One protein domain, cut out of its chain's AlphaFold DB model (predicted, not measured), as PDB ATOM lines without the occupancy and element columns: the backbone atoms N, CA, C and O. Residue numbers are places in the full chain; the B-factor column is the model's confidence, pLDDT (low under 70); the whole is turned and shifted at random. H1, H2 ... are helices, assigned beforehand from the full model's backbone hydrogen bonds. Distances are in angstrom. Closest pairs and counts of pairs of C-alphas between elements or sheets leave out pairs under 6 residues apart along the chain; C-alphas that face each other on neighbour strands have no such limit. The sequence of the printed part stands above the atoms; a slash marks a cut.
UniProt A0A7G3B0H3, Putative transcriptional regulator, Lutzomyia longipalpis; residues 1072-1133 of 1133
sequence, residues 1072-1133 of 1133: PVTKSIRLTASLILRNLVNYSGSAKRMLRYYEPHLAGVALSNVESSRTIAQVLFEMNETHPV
ATOM      1  N   PRO A1072      99.831  -8.272  34.394       80.25
ATOM      2  CA  PRO A1072     100.802  -8.855  33.457       80.25
ATOM      3  C   PRO A1072     101.232  -7.893  32.337       80.25
ATOM      4  O   PRO A1072     102.369  -7.952  31.881       80.25
ATOM      5  N   VAL A1073     100.347  -6.972  31.936       83.62
ATOM      6  CA  VAL A1073     100.652  -5.892  30.984       83.62
ATOM      7  C   VAL A1073     101.697  -4.922  31.552       83.62
ATOM      8  O   VAL A1073     102.633  -4.551  30.856       83.62
ATOM      9  N   THR A1074     101.588  -4.537  32.826       86.50
ATOM     10  CA  THR A1074     102.563  -3.653  33.487       86.50
ATOM     11  C   THR A1074     103.943  -4.306  33.539       86.50
ATOM     12  O   THR A1074     104.927  -3.669  33.162       86.50
ATOM     13  N   LYS A1075     104.010  -5.594  33.914       86.50
ATOM     14  CA  LYS A1075     105.270  -6.355  33.976       86.50
ATOM     15  C   LYS A1075     105.951  -6.437  32.607       86.50
ATOM     16  O   LYS A1075     107.131  -6.101  32.494       86.50
ATOM     17  N   SER A1076     105.203  -6.766  31.547       88.69
ATOM     18  CA  SER A1076     105.758  -6.826  30.187       88.69
ATOM     19  C   SER A1076     106.208  -5.457  29.659       88.69
ATOM     20  O   SER A1076     107.256  -5.374  29.014       88.69
ATOM     21  N   ILE A1077     105.494  -4.371  29.985       91.81
ATOM     22  CA  ILE A1077     105.909  -2.998  29.655       91.81
ATOM     23  C   ILE A1077     107.219  -2.641  30.368       91.81
ATOM     24  O   ILE A1077     108.135  -2.145  29.711       91.81
ATOM     25  N   ARG A1078     107.356  -2.919  31.675       91.94
ATOM     26  CA  ARG A1078     108.605  -2.640  32.407       91.94
ATOM     27  C   ARG A1078     109.782  -3.441  31.867       91.94
ATOM     28  O   ARG A1078     110.847  -2.860  31.658       91.94
ATOM     29  N   LEU A1079     109.610  -4.738  31.607       92.44
ATOM     30  CA  LEU A1079     110.671  -5.576  31.042       92.44
ATOM     31  C   LEU A1079     111.103  -5.068  29.657       92.44
ATOM     32  O   LEU A1079     112.294  -4.881  29.414       92.44
ATOM     33  N   THR A1080     110.142  -4.748  28.786       95.06
ATOM     34  CA  THR A1080     110.412  -4.198  27.445       95.06
ATOM     35  C   THR A1080     111.142  -2.855  27.525       95.06
ATOM     36  O   THR A1080     112.164  -2.671  26.867       95.06
ATOM     37  N   ALA A1081     110.683  -1.937  28.382       94.38
ATOM     38  CA  ALA A1081     111.353  -0.660  28.616       94.38
ATOM     39  C   ALA A1081     112.786  -0.854  29.141       94.38
ATOM     40  O   ALA A1081     113.700  -0.179  28.681       94.38
ATOM     41  N   SER A1082     113.005  -1.818  30.036       94.25
ATOM     42  CA  SER A1082     114.329  -2.128  30.595       94.25
ATOM     43  C   SER A1082     115.310  -2.623  29.531       94.25
ATOM     44  O   SER A1082     116.463  -2.199  29.507       94.25
ATOM     45  N   LEU A1083     114.849  -3.475  28.610       94.62
ATOM     46  CA  LEU A1083     115.644  -3.954  27.475       94.62
ATOM     47  C   LEU A1083     115.957  -2.825  26.475       94.62
ATOM     48  O   LEU A1083     117.072  -2.752  25.959       94.62
ATOM     49  N   ILE A1084     115.011  -1.908  26.244       94.25
ATOM     50  CA  ILE A1084     115.236  -0.706  25.422       94.25
ATOM     51  C   ILE A1084     116.277   0.209  26.078       94.25
ATOM     52  O   ILE A1084     117.217   0.629  25.404       94.25
ATOM     53  N   LEU A1085     116.161   0.479  27.383       94.38
ATOM     54  CA  LEU A1085     117.141   1.269  28.137       94.38
ATOM     55  C   LEU A1085     118.543   0.651  28.061       94.38
ATOM     56  O   LEU A1085     119.508   1.385  27.867       94.38
ATOM     57  N   ARG A1086     118.649  -0.681  28.122       92.69
ATOM     58  CA  ARG A1086     119.921  -1.405  27.984       92.69
ATOM     59  C   ARG A1086     120.585  -1.155  26.629       92.69
ATOM     60  O   ARG A1086     121.743  -0.750  26.561       92.69
ATOM     61  N   ASN A1087     119.825  -1.301  25.546       92.06
ATOM     62  CA  ASN A1087     120.318  -1.012  24.197       92.06
ATOM     63  C   ASN A1087     120.696   0.471  24.024       92.06
ATOM     64  O   ASN A1087     121.702   0.779  23.389       92.06
ATOM     65  N   LEU A1088     119.929   1.399  24.605       92.25
ATOM     66  CA  LEU A1088     120.249   2.829  24.561       92.25
ATOM     67  C   LEU A1088     121.546   3.156  25.314       92.25
ATOM     68  O   LEU A1088     122.358   3.921  24.801       92.25
ATOM     69  N   VAL A1089     121.769   2.557  26.486       91.25
ATOM     70  CA  VAL A1089     123.002   2.716  27.274       91.25
ATOM     71  C   VAL A1089     124.219   2.170  26.532       91.25
ATOM     72  O   VAL A1089     125.234   2.862  26.457       91.25
ATOM     73  N   ASN A1090     124.115   0.984  25.929       87.56
ATOM     74  CA  ASN A1090     125.234   0.364  25.215       87.56
ATOM     75  C   ASN A1090     125.608   1.085  23.909       87.56
ATOM     76  O   ASN A1090     126.786   1.121  23.563       87.56
ATOM     77  N   TYR A1091     124.647   1.697  23.207       86.25
ATOM     78  CA  TYR A1091     124.887   2.325  21.897       86.25
ATOM     79  C   TYR A1091     124.797   3.863  21.875       86.25
ATOM     80  O   TYR A1091     124.915   4.460  20.804       86.25
ATOM     81  N   SER A1092     124.584   4.541  23.011       90.19
ATOM     82  CA  SER A1092     124.536   6.011  23.061       90.19
ATOM     83  C   SER A1092     125.077   6.594  24.370       90.19
ATOM     84  O   SER A1092     124.420   6.582  25.412       90.19
ATOM     85  N   GLY A1093     126.247   7.239  24.293       85.81
ATOM     86  CA  GLY A1093     126.803   8.025  25.401       85.81
ATOM     87  C   GLY A1093     125.883   9.167  25.857       85.81
ATOM     88  O   GLY A1093     125.816   9.469  27.049       85.81
ATOM     89  N   SER A1094     125.096   9.751  24.946       85.88
ATOM     90  CA  SER A1094     124.068  10.742  25.292       85.88
ATOM     91  C   SER A1094     122.935  10.128  26.118       85.88
ATOM     92  O   SER A1094     122.472  10.757  27.069       85.88
ATOM     93  N   ALA A1095     122.524   8.889  25.822       85.81
ATOM     94  CA  ALA A1095     121.560   8.173  26.654       85.81
ATOM     95  C   ALA A1095     122.150   7.812  28.026       85.81
ATOM     96  O   ALA A1095     121.465   8.030  29.024       85.81
ATOM     97  N   LYS A1096     123.423   7.372  28.110       89.88
ATOM     98  CA  LYS A1096     124.113   7.190  29.405       89.88
ATOM     99  C   LYS A1096     124.029   8.468  30.252       89.88
ATOM    100  O   LYS A1096     123.552   8.412  31.382       89.88
ATOM    101  N   ARG A1097     124.408   9.629  29.691       88.12
ATOM    102  CA  ARG A1097     124.342  10.940  30.378       88.12
ATOM    103  C   ARG A1097     122.923  11.295  30.838       88.12
ATOM    104  O   ARG A1097     122.747  11.677  31.988       88.12
ATOM    105  N   MET A1098     121.911  11.127  29.983       87.12
ATOM    106  CA  MET A1098     120.517  11.420  30.351       87.12
ATOM    107  C   MET A1098     119.965  10.474  31.425       87.12
ATOM    108  O   MET A1098     119.157  10.898  32.248       87.12
ATOM    109  N   LEU A1099     120.399   9.210  31.450       90.12
ATOM    110  CA  LEU A1099     119.926   8.223  32.423       90.12
ATOM    111  C   LEU A1099     120.600   8.344  33.794       90.12
ATOM    112  O   LEU A1099     119.991   7.934  34.779       90.12
ATOM    113  N   ARG A1100     121.777   8.984  33.903       88.56
ATOM    114  CA  ARG A1100     122.407   9.304  35.205       88.56
ATOM    115  C   ARG A1100     121.492  10.125  36.120       88.56
ATOM    116  O   ARG A1100     121.418   9.847  37.310       88.56
ATOM    117  N   TYR A1101     120.705  11.057  35.575       90.00
ATOM    118  CA  TYR A1101     119.706  11.807  36.357       90.00
ATOM    119  C   TYR A1101     118.595  10.920  36.950       90.00
ATOM    120  O   TYR A1101     117.986  11.279  37.955       90.00
ATOM    121  N   TYR A1102     118.351   9.747  36.357       91.06
ATOM    122  CA  TYR A1102     117.370   8.759  36.813       91.06
ATOM    123  C   TYR A1102     118.012   7.584  37.571       91.06
ATOM    124  O   TYR A1102     117.293   6.682  38.005       91.06
ATOM    125  N   GLU A1103     119.333   7.596  37.783       92.25
ATOM    126  CA  GLU A1103     120.088   6.540  38.469       92.25
ATOM    127  C   GLU A1103     119.490   6.153  39.838       92.25
ATOM    128  O   GLU A1103     119.323   4.956  40.067       92.25
ATOM    129  N   PRO A1104     119.030   7.082  40.711       89.19
ATOM    130  CA  PRO A1104     118.396   6.707  41.980       89.19
ATOM    131  C   PRO A1104     117.068   5.950  41.812       89.19
ATOM    132  O   PRO A1104     116.749   5.065  42.605       89.19
ATOM    133  N   HIS A1105     116.288   6.271  40.772       88.06
ATOM    134  CA  HIS A1105     115.033   5.575  40.478       88.06
ATOM    135  C   HIS A1105     115.301   4.189  39.882       88.06
ATOM    136  O   HIS A1105     114.714   3.200  40.321       88.06
ATOM    137  N   LEU A1106     116.244   4.107  38.939       91.44
ATOM    138  CA  LEU A1106     116.699   2.849  38.352       91.44
ATOM    139  C   LEU A1106     117.303   1.926  39.423       91.44
ATOM    140  O   LEU A1106     116.967   0.748  39.452       91.44
ATOM    141  N   ALA A1107     118.098   2.447  40.363       92.12
ATOM    142  CA  ALA A1107     118.612   1.686  41.505       92.12
ATOM    143  C   ALA A1107     117.482   1.167  42.411       92.12
ATOM    144  O   ALA A1107     117.507   0.009  42.828       92.12
ATOM    145  N   GLY A1108     116.442   1.974  42.652       89.88
ATOM    146  CA  GLY A1108     115.235   1.534  43.358       89.88
ATOM    147  C   GLY A1108     114.530   0.347  42.684       89.88
ATOM    148  O   GLY A1108     114.097  -0.571  43.380       89.88
ATOM    149  N   VAL A1109     114.472   0.337  41.346       88.38
ATOM    150  CA  VAL A1109     113.873  -0.738  40.525       88.38
ATOM    151  C   VAL A1109     114.793  -1.961  40.389       88.38
ATOM    152  O   VAL A1109     114.315  -3.091  40.391       88.38
ATOM    153  N   ALA A1110     116.114  -1.772  40.315       91.19
ATOM    154  CA  ALA A1110     117.090  -2.867  40.336       91.19
ATOM    155  C   ALA A1110     117.090  -3.617  41.679       91.19
ATOM    156  O   ALA A1110     117.368  -4.814  41.720       91.19
ATOM    157  N   LEU A1111     116.769  -2.913  42.770       88.19
ATOM    158  CA  LEU A1111     116.676  -3.469  44.117       88.19
ATOM    159  C   LEU A1111     115.269  -3.965  44.493       88.19
ATOM    160  O   LEU A1111     115.139  -4.517  45.589       88.19
ATOM    161  N   SER A1112     114.218  -3.740  43.690       85.69
ATOM    162  CA  SER A1112     112.866  -4.279  43.939       85.69
ATOM    163  C   SER A1112     112.685  -5.674  43.333       85.69
ATOM    164  O   SER A1112     113.518  -6.134  42.554       85.69
ATOM    165  N   ASN A1113     111.621  -6.389  43.708       81.88
ATOM    166  CA  ASN A1113     111.450  -7.802  43.351       81.88
ATOM    167  C   ASN A1113     110.703  -7.986  42.010       81.88
ATOM    168  O   ASN A1113     110.092  -9.026  41.757       81.88
ATOM    169  N   VAL A1114     110.739  -6.961  41.151       84.69
ATOM    170  CA  VAL A1114     110.113  -6.948  39.821       84.69
ATOM    171  C   VAL A1114     110.898  -7.778  38.807       84.69
ATOM    172  O   VAL A1114     112.117  -7.920  38.887       84.69
ATOM    173  N   GLU A1115     110.204  -8.260  37.778       86.56
ATOM    174  CA  GLU A1115     110.769  -9.065  36.684       86.56
ATOM    175  C   GLU A1115     111.889  -8.336  35.912       86.56
ATOM    176  O   GLU A1115     112.865  -8.943  35.480       86.56
ATOM    177  N   SER A1116     111.798  -7.005  35.814       91.88
ATOM    178  CA  SER A1116     112.790  -6.128  35.180       91.88
ATOM    179  C   SER A1116     114.058  -5.860  36.005       91.88
ATOM    180  O   SER A1116     115.010  -5.291  35.468       91.88
ATOM    181  N   SER A1117     114.097  -6.234  37.290       92.56
ATOM    182  CA  SER A1117     115.163  -5.862  38.244       92.56
ATOM    183  C   SER A1117     116.566  -6.218  37.742       92.56
ATOM    184  O   SER A1117     117.437  -5.352  37.660       92.56
ATOM    185  N   ARG A1118     116.761  -7.468  37.295       92.50
ATOM    186  CA  ARG A1118     118.019  -7.961  36.705       92.50
ATOM    187  C   ARG A1118     118.461  -7.131  35.498       92.50
ATOM    188  O   ARG A1118     119.646  -6.838  35.371       92.50
ATOM    189  N   THR A1119     117.536  -6.760  34.615       92.81
ATOM    190  CA  THR A1119     117.862  -5.964  33.424       92.81
ATOM    191  C   THR A1119     118.244  -4.540  33.812       92.81
ATOM    192  O   THR A1119     119.231  -4.031  33.298       92.81
ATOM    193  N   ILE A1120     117.546  -3.908  34.762       94.56
ATOM    194  CA  ILE A1120     117.921  -2.566  35.235       94.56
ATOM    195  C   ILE A1120     119.250  -2.579  36.011       94.56
ATOM    196  O   ILE A1120     120.032  -1.642  35.880       94.56
ATOM    197  N   ALA A1121     119.581  -3.655  36.729       92.94
ATOM    198  CA  ALA A1121     120.913  -3.824  37.318       92.94
ATOM    199  C   ALA A1121     122.026  -3.867  36.247       92.94
ATOM    200  O   ALA A1121     123.083  -3.269  36.440       92.94
ATOM    201  N   GLN A1122     121.776  -4.508  35.096       90.56
ATOM    202  CA  GLN A1122     122.691  -4.482  33.945       90.56
ATOM    203  C   GLN A1122     122.788  -3.082  33.322       90.56
ATOM    204  O   GLN A1122     123.894  -2.610  33.098       90.56
ATOM    205  N   VAL A1123     121.657  -2.386  33.137       92.31
ATOM    206  CA  VAL A1123     121.608  -0.988  32.656       92.31
ATOM    207  C   VAL A1123     122.468  -0.069  33.532       92.31
ATOM    208  O   VAL A1123     123.244   0.723  33.010       92.31
ATOM    209  N   LEU A1124     122.365  -0.190  34.859       91.69
ATOM    210  CA  LEU A1124     123.154   0.595  35.817       91.69
ATOM    211  C   LEU A1124     124.652   0.274  35.752       91.69
ATOM    212  O   LEU A1124     125.473   1.189  35.795       91.69
ATOM    213  N   PHE A1125     125.010  -1.005  35.617       90.50
ATOM    214  CA  PHE A1125     126.398  -1.424  35.431       90.50
ATOM    215  C   PHE A1125     126.974  -0.854  34.126       90.50
ATOM    216  O   PHE A1125     127.989  -0.165  34.147       90.50
ATOM    217  N   GLU A1126     126.273  -1.030  33.006       86.81
ATOM    218  CA  GLU A1126     126.677  -0.523  31.691       86.81
ATOM    219  C   GLU A1126     126.676   1.022  31.630       86.81
ATOM    220  O   GLU A1126     127.445   1.611  30.873       86.81
ATOM    221  N   MET A1127     125.880   1.717  32.454       85.06
ATOM    222  CA  MET A1127     125.963   3.176  32.649       85.06
ATOM    223  C   MET A1127     127.212   3.622  33.422       85.06
ATOM    224  O   MET A1127     127.643   4.771  33.258       85.06
ATOM    225  N   ASN A1128     127.759   2.754  34.277       80.56
ATOM    226  CA  ASN A1128     128.911   3.050  35.125       80.56
ATOM    227  C   ASN A1128     130.244   2.541  34.563       80.56
ATOM    228  O   ASN A1128     131.276   3.132  34.866       80.56
ATOM    229  N   GLU A1129     130.211   1.550  33.673       70.88
ATOM    230  CA  GLU A1129     131.305   1.214  32.758       70.88
ATOM    231  C   GLU A1129     131.590   2.401  31.818       70.88
ATOM    232  O   GLU A1129     130.997   2.568  30.739       70.88
ATOM    233  N   THR A1130     132.533   3.245  32.232       56.00
ATOM    234  CA  THR A1130     133.247   4.171  31.353       56.00
ATOM    235  C   THR A1130     134.257   3.379  30.527       56.00
ATOM    236  O   THR A1130     135.455   3.436  30.793       56.00
ATOM    237  N   HIS A1131     133.783   2.618  29.535       46.75
ATOM    238  CA  HIS A1131     134.674   2.068  28.513       46.75
ATOM    239  C   HIS A1131     135.413   3.230  27.826       46.75
ATOM    240  O   HIS A1131     134.739   4.091  27.250       46.75
ATOM    241  N   PRO A1132     136.756   3.279  27.866       40.75
ATOM    242  CA  PRO A1132     137.510   4.133  26.967       40.75
ATOM    243  C   PRO A1132     137.444   3.524  25.561       40.75
ATOM    244  O   PRO A1132     137.772   2.349  25.378       40.75
ATOM    245  N   VAL A1133     136.994   4.324  24.595       35.34
ATOM    246  CA  VAL A1133     136.998   4.044  23.151       35.34
ATOM    247  C   VAL A1133     137.397   5.333  22.449       35.34
ATOM    248  O   VAL A1133     136.769   6.361  22.787       35.34
TER     249      VAL A1133
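AT A GLANCE: This is residues 1072 to 1133 of the 1133 residues of the protein "Putative transcriptional regulator" of Lutzomyia longipalpis (UniProt A0A7G3B0H3). A long helix, H1, has a shorter helix, H4, side by side with it and running the same way, and H3 packs on H4 while staying apart from H1. H2 turns off the last residues of H1 and leads the chain across to H3; from H3 the chain folds back into H4, so that H3 and H4 make a helical hairpin. The printed part has 62 residues, with four named helices in the order H1, H2, H3, H4 and no named strand, and its class is all helix. It is compact, with a radius of gyration of the C-alphas of 11.4 A, and spans 39 by 18 by 17 A, the first residues of H1 and the tail after H4 making the two ends of the longest span.

HOW THE PARTS SIT: Start with H1, residues 1072 to 1091, and look from it to H4, residues 1117 to 1128: they touch, and their closest C-alphas, those of Arg 1086 and Val 1123, are 5.0 A apart. The two run the same way at a shallow tilt of 19 degrees. Go on past H1 to H2, residues 1093 to 1100, which touches H1 only at the corner by their link, with residues 1088 to 1089 of H1 alone; the closest C-alphas, those of Val 1089 and Lys 1096, are 5.1 A apart, and the tilt is steep, 48 degrees, opposite ways. H2 and H4 only just touch, with 3 pairs of C-alphas within 8 A, residue 1127 alone serving on the side of H4; Lys 1096 and Met 1127 have the closest C-alphas, 5.5 A apart, and the lines stand at a steep tilt of 61 degrees, opposite ways. Next comes H3, residues 1103 to 1110, which meets H2 only through their link and is apart from H1. H3 and H4 form the hairpin: they touch, opposite ways at a shallow tilt of 32 degrees, and the C-alphas of Ala 1110 and Ser 1117, their closest, are 4.1 A apart. H4 is the hub, touching three other helices, and the helix packing is mostly aligned, but only just, with 2 of 3 tilts shallow. In H1, H2, H3 and H4 every O i to N i+4 pair is within hydrogen-bond range.

IN THESE COORDINATES: Find C-alpha 1072 at (100.802, -8.855, 33.457); from there H1 runs 29.0 A to C-alpha 1091 at (124.887, 2.325, 21.897). H2 covers 10.8 A from Gly 1093 to Arg 1100, and H3 covers 10.0 A from Glu 1103 to Ala 1110. H4 runs 16.7 A from Ser 1117 to C-alpha 1128 at (128.911, 3.050, 35.125).

THE WHOLE: The C-alphas of Pro 1072 and Val 1133, the two farthest apart, are 39.8 A from each other, and Val 1133 is the chain's last residue. The printed part has no cut. The links H1 to H2 and H2 to H3 are tight, and H3 to H4 is short. The mean pLDDT of the printed part is 86.4, and the residues under 70 are 1130 to 1133.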